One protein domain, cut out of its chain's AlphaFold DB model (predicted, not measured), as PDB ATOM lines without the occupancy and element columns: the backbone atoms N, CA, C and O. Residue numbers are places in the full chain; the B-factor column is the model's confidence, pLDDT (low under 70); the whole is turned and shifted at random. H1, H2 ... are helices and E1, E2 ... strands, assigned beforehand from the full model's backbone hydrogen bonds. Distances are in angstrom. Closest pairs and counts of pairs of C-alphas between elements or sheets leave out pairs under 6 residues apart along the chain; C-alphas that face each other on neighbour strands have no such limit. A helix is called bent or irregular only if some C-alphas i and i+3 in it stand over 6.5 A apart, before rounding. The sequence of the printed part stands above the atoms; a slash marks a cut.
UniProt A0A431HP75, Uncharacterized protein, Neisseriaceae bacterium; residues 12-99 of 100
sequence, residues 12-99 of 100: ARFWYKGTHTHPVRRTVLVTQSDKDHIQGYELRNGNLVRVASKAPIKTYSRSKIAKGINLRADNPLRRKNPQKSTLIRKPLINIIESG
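This is residues 12 to 99 of the 100 residues of an uncharacterized protein of Neisseriaceae bacterium (UniProt A0A431HP75). A strongly twisted sheet of four strands, two of them sharply bent, makes the body; after its last strand a loose arm runs out through the short helices H1 and H2 and swings back in a wide arc to H3, which only grazes the sheet. Residues 71 to 77 and 79 to 91 stand free. The 88 printed residues hold E1, E2, E3, E4, H1, H2 and H3 in that order, a mixed class; the sheet's order is E1, E2, E3, E4, antiparallel throughout. The whole is only just compact, close to loose, with a radius of gyration of the C-alphas of 14.4 A and spans of 38 by 30 by 24 A.

E1, residues 12 to 16, begins at C-alpha 12 (29.493, -4.476, -34.459). E2, residues 24 to 33, is 20.0 A long and bends by 93 degrees at residue 30. E3, residues 37 to 45, is 17.5 A long and bends by 89 degrees at residue 42. E4 is residues 57 to 61, H1 68 to 71 and H2 76 to 79. H3, residues 92 to 98, ends at C-alpha 98 (36.721, 2.552, -47.631).

E1 to E4 form a meander, each strand the antiparallel neighbour of the one before. Within hydrogen-bond range are N 12 and O 28 of the hairpin E1 and E2, 2.8 A, N 41 and O 29 of the hairpin E2 and E3, 2.9 A, and N 60 and O 38 of the hairpin E3 and E4, 2.8 A. H1 and H2 are not on the sheet; they are close but not clearly touching, the closest C-alphas being those of Leu 71 and Arg 78, 7.1 A. H2 and H3 are apart. In H3 every O i to N i+4 pair is within range; H1 and H2 are too short for one.

The C-alphas of Ser 53 and Asp 74, the two farthest apart, are 39.9 A from each other. The printed part has no cut; the links E3 to E4 and H2 to H3 are long. The mean pLDDT of the printed part is 76.8, with residues 68 to 92, 94 to 95 and 97 to 99 under 70.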
ATOM      1  N   ALA A  12      29.412  -4.645 -35.904       85.06
ATOM      2  CA  ALA A  12      29.493  -4.476 -34.459       85.06
ATOM      3  C   ALA A  12      30.552  -3.424 -34.099       85.06
ATOM      4  O   ALA A  12      31.707  -3.497 -34.525       85.06
ATOM      5  N   ARG A  13      30.167  -2.442 -33.279       85.88
ATOM      6  CA  ARG A  13      31.070  -1.424 -32.727       85.88
ATOM      7  C   ARG A  13      31.079  -1.527 -31.218       85.88
ATOM      8  O   ARG A  13      30.040  -1.371 -30.585       85.88
ATOM      9  N   PHE A  14      32.250  -1.767 -30.650       86.81
ATOM     10  CA  PHE A  14      32.383  -1.960 -29.214       86.81
ATOM     11  C   PHE A  14      33.770  -1.565 -28.713       86.81
ATOM     12  O   PHE A  14      34.683  -1.295 -29.493       86.81
ATOM     13  N   TRP A  15      33.923  -1.524 -27.393       86.88
ATOM     14  CA  TRP A  15      35.211  -1.310 -26.746       86.88
ATOM     15  C   TRP A  15      35.709  -2.612 -26.139       86.88
ATOM     16  O   TRP A  15      34.960  -3.318 -25.467       86.88
ATOM     17  N   TYR A  16      36.975  -2.931 -26.373       84.75
ATOM     18  CA  TYR A  16      37.618  -4.115 -25.821       84.75
ATOM     19  C   TYR A  16      38.409  -3.746 -24.565       84.75
ATOM     20  O   TYR A  16      39.287  -2.878 -24.620       84.75
ATOM     21  N   LYS A  17      38.098  -4.402 -23.441       79.94
ATOM     22  CA  LYS A  17      38.825  -4.268 -22.176       79.94
ATOM     23  C   LYS A  17      39.873  -5.387 -22.108       79.94
ATOM     24  O   LYS A  17      39.531  -6.557 -21.966       79.94
ATOM     25  N   GLY A  18      41.140  -5.020 -22.293       78.69
ATOM     26  CA  GLY A  18      42.301  -5.918 -22.247       78.69
ATOM     27  C   GLY A  18      43.379  -5.373 -21.311       78.69
ATOM     28  O   GLY A  18      43.060  -4.647 -20.378       78.69
ATOM     29  N   THR A  19      44.650  -5.650 -21.598       78.88
ATOM     30  CA  THR A  19      45.825  -5.145 -20.854       78.88
ATOM     31  C   THR A  19      46.117  -3.652 -21.076       78.88
ATOM     32  O   THR A  19      47.207  -3.172 -20.788       78.88
ATOM     33  N   HIS A  20      45.160  -2.899 -21.615       72.88
ATOM     34  CA  HIS A  20      45.316  -1.485 -21.939       72.88
ATOM     35  C   HIS A  20      44.820  -0.612 -20.782       72.88
ATOM     36  O   HIS A  20      43.805  -0.933 -20.163       72.88
ATOM     37  N   THR A  21      45.472   0.531 -20.554       72.62
ATOM     38  CA  THR A  21      45.036   1.549 -19.579       72.62
ATOM     39  C   THR A  21      43.618   2.055 -19.850       72.62
ATOM     40  O   THR A  21      42.869   2.336 -18.915       72.62
ATOM     41  N   HIS A  22      43.206   2.103 -21.122       71.69
ATOM     42  CA  HIS A  22      41.854   2.476 -21.535       71.69
ATOM     43  C   HIS A  22      41.250   1.465 -22.525       71.69
ATOM     44  O   HIS A  22      41.981   0.850 -23.307       71.69
ATOM     45  N   PRO A  23      39.912   1.289 -22.540       79.69
ATOM     46  CA  PRO A  23      39.250   0.404 -23.493       79.69
ATOM     47  C   PRO A  23      39.493   0.825 -24.947       79.69
ATOM     48  O   PRO A  23      39.312   1.986 -25.315       79.69
ATOM     49  N   VAL A  24      39.827  -0.137 -25.808       84.81
ATOM     50  CA  VAL A  24      40.154   0.138 -27.216       84.81
ATOM     51  C   VAL A  24      38.905   0.025 -28.081       84.81
ATOM     52  O   VAL A  24      38.238  -1.009 -28.076       84.81
ATOM     53  N   ARG A  25      38.601   1.068 -28.862       88.06
ATOM     54  CA  ARG A  25      37.482   1.069 -29.818       88.06
ATOM     55  C   ARG A  25      37.759   0.112 -30.976       88.06
ATOM     56  O   ARG A  25      38.780   0.240 -31.654       88.06
ATOM     57  N   ARG A  26      36.813  -0.787 -31.245       89.62
ATOM     58  CA  ARG A  26      36.857  -1.732 -32.362       89.62
ATOM     59  C   ARG A  26      35.593  -1.668 -33.207       89.62
ATOM     60  O   ARG A  26      34.497  -1.439 -32.690       89.62
ATOM     61  N   THR A  27      35.772  -1.865 -34.508       91.12
ATOM     62  CA  THR A  27      34.686  -2.026 -35.482       91.12
ATOM     63  C   THR A  27      34.909  -3.341 -36.204       91.12
ATOM     64  O   THR A  27      35.990  -3.561 -36.752       91.12
ATOM     65  N   VAL A  28      33.901  -4.204 -36.194       90.00
ATOM     66  CA  VAL A  28      33.969  -5.558 -36.741       90.00
ATOM     67  C   VAL A  28      32.796  -5.768 -37.694       90.00
ATOM     68  O   VAL A  28      31.664  -5.496 -37.304       90.00
ATOM     69  N   LEU A  29      33.043  -6.244 -38.916       90.50
ATOM     70  CA  LEU A  29      31.978  -6.781 -39.775       90.50
ATOM     71  C   LEU A  29      31.681  -8.208 -39.336       90.50
ATOM     72  O   LEU A  29      32.562  -9.060 -39.449       90.50
ATOM     73  N   VAL A  30      30.488  -8.457 -38.808       90.12
ATOM     74  CA  VAL A  30      30.179  -9.723 -38.132       90.12
ATOM     75  C   VAL A  30      29.858 -10.809 -39.148       90.12
ATOM     76  O   VAL A  30      28.990 -10.650 -40.005       90.12
ATOM     77  N   THR A  31      30.548 -11.933 -39.008       90.50
ATOM     78  CA  THR A  31      30.294 -13.158 -39.776       90.50
ATOM     79  C   THR A  31      29.569 -14.189 -38.919       90.50
ATOM     80  O   THR A  31      28.692 -14.886 -39.409       90.50
ATOM     81  N   GLN A  32      29.884 -14.242 -37.620       90.25
ATOM     82  CA  GLN A  32      29.245 -15.134 -36.656       90.25
ATOM     83  C   GLN A  32      29.041 -14.418 -35.319       90.25
ATOM     84  O   GLN A  32      29.898 -13.655 -34.860       90.25
ATOM     85  N   SER A  33      27.900 -14.665 -34.682       90.88
ATOM     86  CA  SER A  33      27.542 -14.068 -33.399       90.88
ATOM     87  C   SER A  33      26.770 -15.077 -32.569       90.88
ATOM     88  O   SER A  33      25.608 -15.359 -32.853       90.88
ATOM     89  N   ASP A  34      27.417 -15.552 -31.513       91.44
ATOM     90  CA  ASP A  34      26.845 -16.483 -30.547       91.44
ATOM     91  C   ASP A  34      26.635 -15.767 -29.211       91.44
ATOM     92  O   ASP A  34      27.035 -14.614 -29.031       91.44
ATOM     93  N   LYS A  35      26.027 -16.440 -28.231       90.56
ATOM     94  CA  LYS A  35      25.768 -15.857 -26.904       90.56
ATOM     95  C   LYS A  35      27.026 -15.282 -26.247       90.56
ATOM     96  O   LYS A  35      26.940 -14.208 -25.647       90.56
ATOM     97  N   ASP A  36      28.167 -15.947 -26.426       92.69
ATOM     98  CA  ASP A  36      29.417 -15.652 -25.718       92.69
ATOM     99  C   ASP A  36      30.485 -14.989 -26.593       92.69
ATOM    100  O   ASP A  36      31.399 -14.345 -26.072       92.69
ATOM    101  N   HIS A  37      30.362 -15.090 -27.918       93.12
ATOM    102  CA  HIS A  37      31.400 -14.677 -28.858       93.12
ATOM    103  C   HIS A  37      30.841 -13.877 -30.033       93.12
ATOM    104  O   HIS A  37      29.702 -14.045 -30.457       93.12
ATOM    105  N   ILE A  38      31.672 -12.983 -30.560       92.62
ATOM    106  CA  ILE A  38      31.447 -12.288 -31.828       92.62
ATOM    107  C   ILE A  38      32.685 -12.521 -32.682       92.62
ATOM    108  O   ILE A  38      33.794 -12.224 -32.237       92.62
ATOM    109  N   GLN A  39      32.508 -13.020 -33.898       93.75
ATOM    110  CA  GLN A  39      33.580 -13.190 -34.866       93.75
ATOM    111  C   GLN A  39      33.310 -12.351 -36.109       93.75
ATOM    112  O   GLN A  39      32.170 -12.192 -36.552       93.75
ATOM    113  N   GLY A  40      34.376 -11.799 -36.677       92.31
ATOM    114  CA  GLY A  40      34.263 -11.076 -37.926       92.31
ATOM    115  C   GLY A  40      35.528 -10.350 -38.344       92.31
ATOM    116  O   GLY A  40      36.567 -10.435 -37.683       92.31
ATOM    117  N   TYR A  41      35.424  -9.611 -39.444       92.31
ATOM    118  CA  TYR A  41      36.518  -8.824 -40.004       92.31
ATOM    119  C   TYR A  41      36.747  -7.551 -39.184       92.31
ATOM    120  O   TYR A  41      35.880  -6.682 -39.120       92.31
ATOM    121  N   GLU A  42      37.918  -7.414 -38.561       91.75
ATOM    122  CA  GLU A  42      38.295  -6.231 -37.778       91.75
ATOM    123  C   GLU A  42      38.700  -5.071 -38.700       91.75
ATOM    124  O   GLU A  42      39.861  -4.937 -39.100       91.75
ATOM    125  N   LEU A  43      37.735  -4.198 -38.989       90.50
ATOM    126  CA  LEU A  43      37.952  -2.988 -39.778       90.50
ATOM    127  C   LEU A  43      38.682  -1.893 -38.998       90.50
ATOM    128  O   LEU A  43      39.352  -1.053 -39.590       90.50
ATOM    129  N   ARG A  44      38.546  -1.865 -37.667       89.88
ATOM    130  CA  ARG A  44      39.227  -0.876 -36.821       89.88
ATOM    131  C   ARG A  44      39.718  -1.467 -35.515       89.88
ATOM    132  O   ARG A  44      38.958  -2.140 -34.822       89.88
ATOM    133  N   ASN A  45      40.949  -1.118 -35.155       89.12
ATOM    134  CA  ASN A  45      41.565  -1.378 -33.860       89.12
ATOM    135  C   ASN A  45      42.220  -0.093 -33.333       89.12
ATOM    136  O   ASN A  45      43.330   0.259 -33.732       89.12
ATOM    137  N   GLY A  46      41.519   0.642 -32.468       86.50
ATOM    138  CA  GLY A  46      41.978   1.948 -31.995       86.50
ATOM    139  C   GLY A  46      42.070   2.955 -33.144       86.50
ATOM    140  O   GLY A  46      41.050   3.300 -33.749       86.50
ATOM    141  N   ASN A  47      43.288   3.413 -33.444       85.50
ATOM    142  CA  ASN A  47      43.571   4.329 -34.556       85.50
ATOM    143  C   ASN A  47      43.838   3.608 -35.881       85.50
ATOM    144  O   ASN A  47      43.763   4.231 -36.933       85.50
ATOM    145  N   LEU A  48      44.102   2.300 -35.847       87.94
ATOM    146  CA  LEU A  48      44.357   1.527 -37.052       87.94
ATOM    147  C   LEU A  48      43.036   1.191 -37.747       87.94
ATOM    148  O   LEU A  48      42.178   0.530 -37.156       87.94
ATOM    149  N   VAL A  49      42.897   1.625 -38.996       89.31
ATOM    150  CA  VAL A  49      41.733   1.373 -39.854       89.31
ATOM    151  C   VAL A  49      42.165   0.542 -41.058       89.31
ATOM    152  O   VAL A  49      43.264   0.718 -41.579       89.31
ATOM    153  N   ARG A  50      41.320  -0.402 -41.472       85.81
ATOM    154  CA  ARG A  50      41.564  -1.307 -42.593       85.81
ATOM    155  C   ARG A  50      40.321  -1.419 -43.463       85.81
ATOM    156  O   ARG A  50      39.200  -1.444 -42.956       85.81
ATOM    157  N   VAL A  51      40.554  -1.569 -44.760       85.19
ATOM    158  CA  VAL A  51      39.540  -1.980 -45.737       85.19
ATOM    159  C   VAL A  51      39.162  -3.441 -45.491       85.19
ATOM    160  O   VAL A  51      40.009  -4.239 -45.078       85.19
ATOM    161  N   ALA A  52      37.912  -3.816 -45.768       81.12
ATOM    162  CA  ALA A  52      37.397  -5.159 -45.502       81.12
ATOM    163  C   ALA A  52      38.204  -6.284 -46.177       81.12
ATOM    164  O   ALA A  52      38.373  -7.354 -45.597       81.12
ATOM    165  N   SER A  53      38.761  -6.035 -47.366       83.25
ATOM    166  CA  SER A  53      39.603  -6.991 -48.099       83.25
ATOM    167  C   SER A  53      40.915  -7.339 -47.388       83.25
ATOM    168  O   SER A  53      41.424  -8.443 -47.558       83.25
ATOM    169  N   LYS A  54      41.446  -6.419 -46.571       86.00
ATOM    170  CA  LYS A  54      42.707  -6.563 -45.820       86.00
ATOM    171  C   LYS A  54      42.480  -6.735 -44.315       86.00
ATOM    172  O   LYS A  54      43.432  -6.746 -43.534       86.00
ATOM    173  N   ALA A  55      41.223  -6.802 -43.880       88.31
ATOM    174  CA  ALA A  55      40.879  -6.899 -42.474       88.31
ATOM    175  C   ALA A  55      41.076  -8.340 -41.969       88.31
ATOM    176  O   ALA A  55      40.572  -9.281 -42.585       88.31
ATOM    177  N   PRO A  56      41.775  -8.543 -40.838       92.88
ATOM    178  CA  PRO A  56      41.905  -9.867 -40.252       92.88
ATOM    179  C   PRO A  56      40.583 -10.299 -39.617       92.88
ATOM    180  O   PRO A  56      39.851  -9.480 -39.053       92.88
ATOM    181  N   ILE A  57      40.310 -11.600 -39.651       92.50
ATOM    182  CA  ILE A  57      39.190 -12.186 -38.916       92.50
ATOM    183  C   ILE A  57      39.629 -12.398 -37.474       92.50
ATOM    184  O   ILE A  57      40.687 -12.971 -37.216       92.50
ATOM    185  N   LYS A  58      38.819 -11.928 -36.529       93.19
ATOM    186  CA  LYS A  58      39.068 -12.105 -35.099       93.19
ATOM    187  C   LYS A  58      37.806 -12.512 -34.371       93.19
ATOM    188  O   LYS A  58      36.711 -12.085 -34.736       93.19
ATOM    189  N   THR A  59      38.006 -13.275 -33.305       94.12
ATOM    190  CA  THR A  59      36.962 -13.676 -32.367       94.12
ATOM    191  C   THR A  59      37.119 -12.892 -31.072       94.12
ATOM    192  O   THR A  59      38.216 -12.769 -30.525       94.12
ATOM    193  N   TYR A  60      36.013 -12.355 -30.576       91.56
ATOM    194  CA  TYR A  60      35.943 -11.554 -29.365       91.56
ATOM    195  C   TYR A  60      34.984 -12.208 -28.390       91.56
ATOM    196  O   TYR A  60      33.816 -12.414 -28.714       91.56
ATOM    197  N   SER A  61      35.454 -12.484 -27.176       92.06
ATOM    198  CA  SER A  61      34.553 -12.873 -26.096       92.06
ATOM    199  C   SER A  61      33.757 -11.657 -25.634       92.06
ATOM    200  O   SER A  61      34.335 -10.632 -25.262       92.06
ATOM    201  N   ARG A  62      32.431 -11.787 -25.605       88.94
ATOM    202  CA  ARG A  62      31.502 -10.763 -25.112       88.94
ATOM    203  C   ARG A  62      31.741 -10.412 -23.644       88.94
ATOM    204  O   ARG A  62      31.427  -9.300 -23.238       88.94
ATOM    205  N   SER A  63      32.363 -11.308 -22.874       88.62
ATOM    206  CA  SER A  63      32.804 -11.037 -21.498       88.62
ATOM    207  C   SER A  63      33.863  -9.925 -21.412       88.62
ATOM    208  O   SER A  63      33.848  -9.130 -20.475       88.62
ATOM    209  N   LYS A  64      34.755  -9.839 -22.409       87.25
ATOM    210  CA  LYS A  64      35.837  -8.841 -22.501       87.25
ATOM    211  C   LYS A  64      35.404  -7.562 -23.212       87.25
ATOM    212  O   LYS A  64      36.123  -6.559 -23.204       87.25
ATOM    213  N   ILE A  65      34.237  -7.589 -23.849       88.50
ATOM    214  CA  ILE A  65      33.624  -6.391 -24.401       88.50
ATOM    215  C   ILE A  65      33.142  -5.546 -23.228       88.50
ATOM    216  O   ILE A  65      32.357  -5.996 -22.393       88.50
ATOM    217  N   ALA A  66      33.628  -4.309 -23.153       82.06
ATOM    218  CA  ALA A  66      33.214  -3.385 -22.116       82.06
ATOM    219  C   ALA A  66      31.698  -3.173 -22.222       82.06
ATOM    220  O   ALA A  66      31.201  -2.597 -23.193       82.06
ATOM    221  N   LYS A  67      30.961  -3.661 -21.219       70.38
ATOM    222  CA  LYS A  67      29.525  -3.410 -21.092       70.38
ATOM    223  C   LYS A  67      29.321  -1.902 -20.953       70.38
ATOM    224  O   LYS A  67      30.114  -1.234 -20.291       70.38
ATOM    225  N   GLY A  68      28.269  -1.373 -21.579       59.81
ATOM    226  CA  GLY A  68      27.930   0.054 -21.685       59.81
ATOM    227  C   GLY A  68      27.604   0.766 -20.365       59.81
ATOM    228  O   GLY A  68      26.782   1.667 -20.338       59.81
ATOM    229  N   ILE A  69      28.252   0.406 -19.262       51.41
ATOM    230  CA  ILE A  69      28.284   1.174 -18.019       51.41
ATOM    231  C   ILE A  69      28.849   2.588 -18.296       51.41
ATOM    232  O   ILE A  69      28.415   3.564 -17.700       51.41
ATOM    233  N   ASN A  70      29.683   2.727 -19.334       47.81
ATOM    234  CA  ASN A  70      30.088   4.010 -19.920       47.81
ATOM    235  C   ASN A  70      28.984   4.694 -20.774       47.81
ATOM    236  O   ASN A  70      29.285   5.609 -21.529       47.81
ATOM    237  N   LEU A  71      27.720   4.260 -20.717       51.62
ATOM    238  CA  LEU A  71      26.543   4.835 -21.406       51.62
ATOM    239  C   LEU A  71      25.332   4.993 -20.458       51.62
ATOM    240  O   LEU A  71      24.202   5.202 -20.915       51.62
ATOM    241  N   ARG A  72      25.544   4.875 -19.139       48.31
ATOM    242  CA  ARG A  72      24.492   5.070 -18.132       48.31
ATOM    243  C   ARG A  72      23.842   6.463 -18.254       48.31
ATOM    244  O   ARG A  72      24.427   7.390 -18.813       48.31
ATOM    245  N   ALA A  73      22.606   6.605 -17.773       51.34
ATOM    246  CA  ALA A  73      21.843   7.861 -17.843       51.34
ATOM    247  C   ALA A  73      22.484   9.018 -17.043       51.34
ATOM    248  O   ALA A  73      22.276  10.189 -17.354       51.34
ATOM    249  N   ASP A  74      23.296   8.686 -16.041       57.66
ATOM    250  CA  ASP A  74      24.121   9.596 -15.244       57.66
ATOM    251  C   ASP A  74      25.472   9.934 -15.902       57.66
ATOM    252  O   ASP A  74      26.198  10.780 -15.387       57.66
ATOM    253  N   ASN A  75      25.814   9.340 -17.055       55.84
ATOM    254  CA  ASN A  75      27.070   9.639 -17.735       55.84
ATOM    255  C   ASN A  75      27.090  11.112 -18.205       55.84
ATOM    256  O   ASN A  75      26.280  11.490 -19.064       55.84
ATOM    257  N   PRO A  76      28.046  11.941 -17.743       56.78
ATOM    258  CA  PRO A  76      28.153  13.344 -18.148       56.78
ATOM    259  C   PRO A  76      28.347  13.522 -19.664       56.78
ATOM    260  O   PRO A  76      27.934  14.537 -20.221       56.78
ATOM    261  N   LEU A  77      28.891  12.521 -20.369       53.38
ATOM    262  CA  LEU A  77      29.021  12.534 -21.833       53.38
ATOM    263  C   LEU A  77      27.673  12.442 -22.565       53.38
ATOM    264  O   LEU A  77      27.581  12.874 -23.709       53.38
ATOM    265  N   ARG A  78      26.637  11.893 -21.920       51.62
ATOM    266  CA  ARG A  78      25.277  11.769 -22.470       51.62
ATOM    267  C   ARG A  78      24.429  13.019 -22.209       51.62
ATOM    268  O   ARG A  78      23.499  13.283 -22.959       51.62
ATOM    269  N   ARG A  79      24.771  13.777 -21.160       56.25
ATOM    270  CA  ARG A  79      24.156  15.070 -20.807       56.25
ATOM    271  C   ARG A  79      24.720  16.247 -21.606       56.25
ATOM    272  O   ARG A  79      24.136  17.323 -21.590       56.25
ATOM    273  N   LYS A  80      25.845  16.066 -22.307       60.19
ATOM    274  CA  LYS A  80      26.313  17.051 -23.286       60.19
ATOM    275  C   LYS A  80      25.332  17.095 -24.455       60.19
ATOM    276  O   LYS A  80      25.033  16.053 -25.036       60.19
ATOM    277  N   ASN A  81      24.886  18.300 -24.819       59.91
ATOM    278  CA  ASN A  81      24.136  18.514 -26.054       59.91
ATOM    279  C   ASN A  81      24.877  17.839 -27.215       59.91
ATOM    280  O   ASN A  81      26.107  17.969 -27.287       59.91
ATOM    281  N   PRO A  82      24.171  17.105 -28.096       58.78
ATOM    282  CA  PRO A  82      24.803  16.450 -29.225       58.78
ATOM    283  C   PRO A  82      25.509  17.522 -30.051       58.78
ATOM    284  O   PRO A  82      24.873  18.340 -30.713       58.78
ATOM    285  N   GLN A  83      26.841  17.551 -29.981       63.38
ATOM    286  CA  GLN A  83      27.621  18.373 -30.891       63.38
ATOM    287  C   GLN A  83      27.302  17.902 -32.308       63.38
ATOM    288  O   GLN A  83      27.127  16.698 -32.524       63.38
ATOM    289  N   LYS A  84      27.210  18.841 -33.260       53.66
ATOM    290  CA  LYS A  84      27.064  18.526 -34.686       53.66
ATOM    291  C   LYS A  84      28.084  17.440 -35.032       53.66
ATOM    292  O   LYS A  84      29.289  17.678 -35.036       53.66
ATOM    293  N   SER A  85      27.588  16.225 -35.236       52.16
ATOM    294  CA  SER A  85      28.428  15.084 -35.555       52.16
ATOM    295  C   SER A  85      29.026  15.330 -36.931       52.16
ATOM    296  O   SER A  85      28.291  15.400 -37.911       52.16
ATOM    297  N   THR A  86      30.351  15.414 -37.025       50.22
ATOM    298  CA  THR A  86      31.048  15.348 -38.320       50.22
ATOM    299  C   THR A  86      30.927  13.962 -38.960       50.22
ATOM    300  O   THR A  86      31.231  13.787 -40.137       50.22
ATOM    301  N   LEU A  87      30.460  12.956 -38.208       52.00
ATOM    302  CA  LEU A  87      30.213  11.611 -38.714       52.00
ATOM    303  C   LEU A  87      28.857  11.558 -39.426       52.00
ATOM    304  O   LEU A  87      27.801  11.581 -38.789       52.00
ATOM    305  N   ILE A  88      28.922  11.446 -40.749       56.12
ATOM    306  CA  ILE A  88      27.791  11.204 -41.648       56.12
ATOM    307  C   ILE A  88      27.455   9.703 -41.624       56.12
ATOM    308  O   ILE A  88      28.353   8.859 -41.676       56.12
ATOM    309  N   ARG A  89      26.164   9.345 -41.557       56.12
ATOM    310  CA  ARG A  89      25.722   7.949 -41.728       56.12
ATOM    311  C   ARG A  89      25.919   7.548 -43.191       56.12
ATOM    312  O   ARG A  89      25.235   8.075 -44.060       56.12
ATOM    313  N   LYS A  90      26.852   6.633 -43.460       61.88
ATOM    314  CA  LYS A  90      27.078   6.079 -44.801       61.88
ATOM    315  C   LYS A  90      26.396   4.712 -44.965       61.88
ATOM    316  O   LYS A  90      26.271   3.987 -43.974       61.88
ATOM    317  N   PRO A  91      25.994   4.346 -46.197       68.06
ATOM    318  CA  PRO A  91      25.607   2.985 -46.551       68.06
ATOM    319  C   PRO A  91      26.662   1.958 -46.127       68.06
ATOM    320  O   PRO A  91      27.861   2.244 -46.142       68.06
ATOM    321  N   LEU A  92      26.216   0.746 -45.790       67.50
ATOM    322  CA  LEU A  92      27.087  -0.348 -45.353       67.50
ATOM    323  C   LEU A  92      28.183  -0.669 -46.384       67.50
ATOM    324  O   LEU A  92      29.317  -0.947 -46.007       67.50
ATOM    325  N   ILE A  93      27.852  -0.583 -47.674       70.69
ATOM    326  CA  ILE A  93      28.784  -0.865 -48.768       70.69
ATOM    327  C   ILE A  93      29.994   0.077 -48.750       70.69
ATOM    328  O   ILE A  93      31.127  -0.377 -48.866       70.69
ATOM    329  N   ASN A  94      29.777   1.350 -48.409       68.50
ATOM    330  CA  ASN A  94      30.858   2.325 -48.296       68.50
ATOM    331  C   ASN A  94      31.823   1.958 -47.160       68.50
ATOM    332  O   ASN A  94      33.016   2.188 -47.286       68.50
ATOM    333  N   ILE A  95      31.334   1.358 -46.066       69.44
ATOM    334  CA  ILE A  95      32.181   0.901 -44.947       69.44
ATOM    335  C   ILE A  95      33.077  -0.271 -45.381       69.44
ATOM    336  O   ILE A  95      34.214  -0.390 -44.918       69.44
ATOM    337  N   ILE A  96      32.567  -1.142 -46.255       71.69
ATOM    338  CA  ILE A  96      33.303  -2.292 -46.792       71.69
ATOM    339  C   ILE A  96      34.429  -1.809 -47.718       71.69
ATOM    340  O   ILE A  96      35.559  -2.288 -47.592       71.69
ATOM    341  N   GLU A  97      34.131  -0.845 -48.593       67.31
ATOM    342  CA  GLU A  97      35.058  -0.309 -49.596       67.31
ATOM    343  C   GLU A  97      36.125   0.622 -49.013       67.31
ATOM    344  O   GLU A  97      37.303   0.471 -49.333       67.31
ATOM    345  N   SER A  98      35.757   1.568 -48.142       65.00
ATOM    346  CA  SER A  98      36.721   2.552 -47.631       65.00
ATOM    347  C   SER A  98      37.537   2.044 -46.441       65.00
ATOM    348  O   SER A  98      38.588   2.602 -46.129       65.00
ATOM    349  N   GLY A  99      37.053   1.013 -45.736       60.94
ATOM    350  CA  GLY A  99      37.402   0.859 -44.322       60.94
ATOM    351  C   GLY A  99      36.835   2.029 -43.501       60.94
ATOM    352  O   GLY A  99      36.510   3.078 -44.049       60.94
TER     353      GLY A  99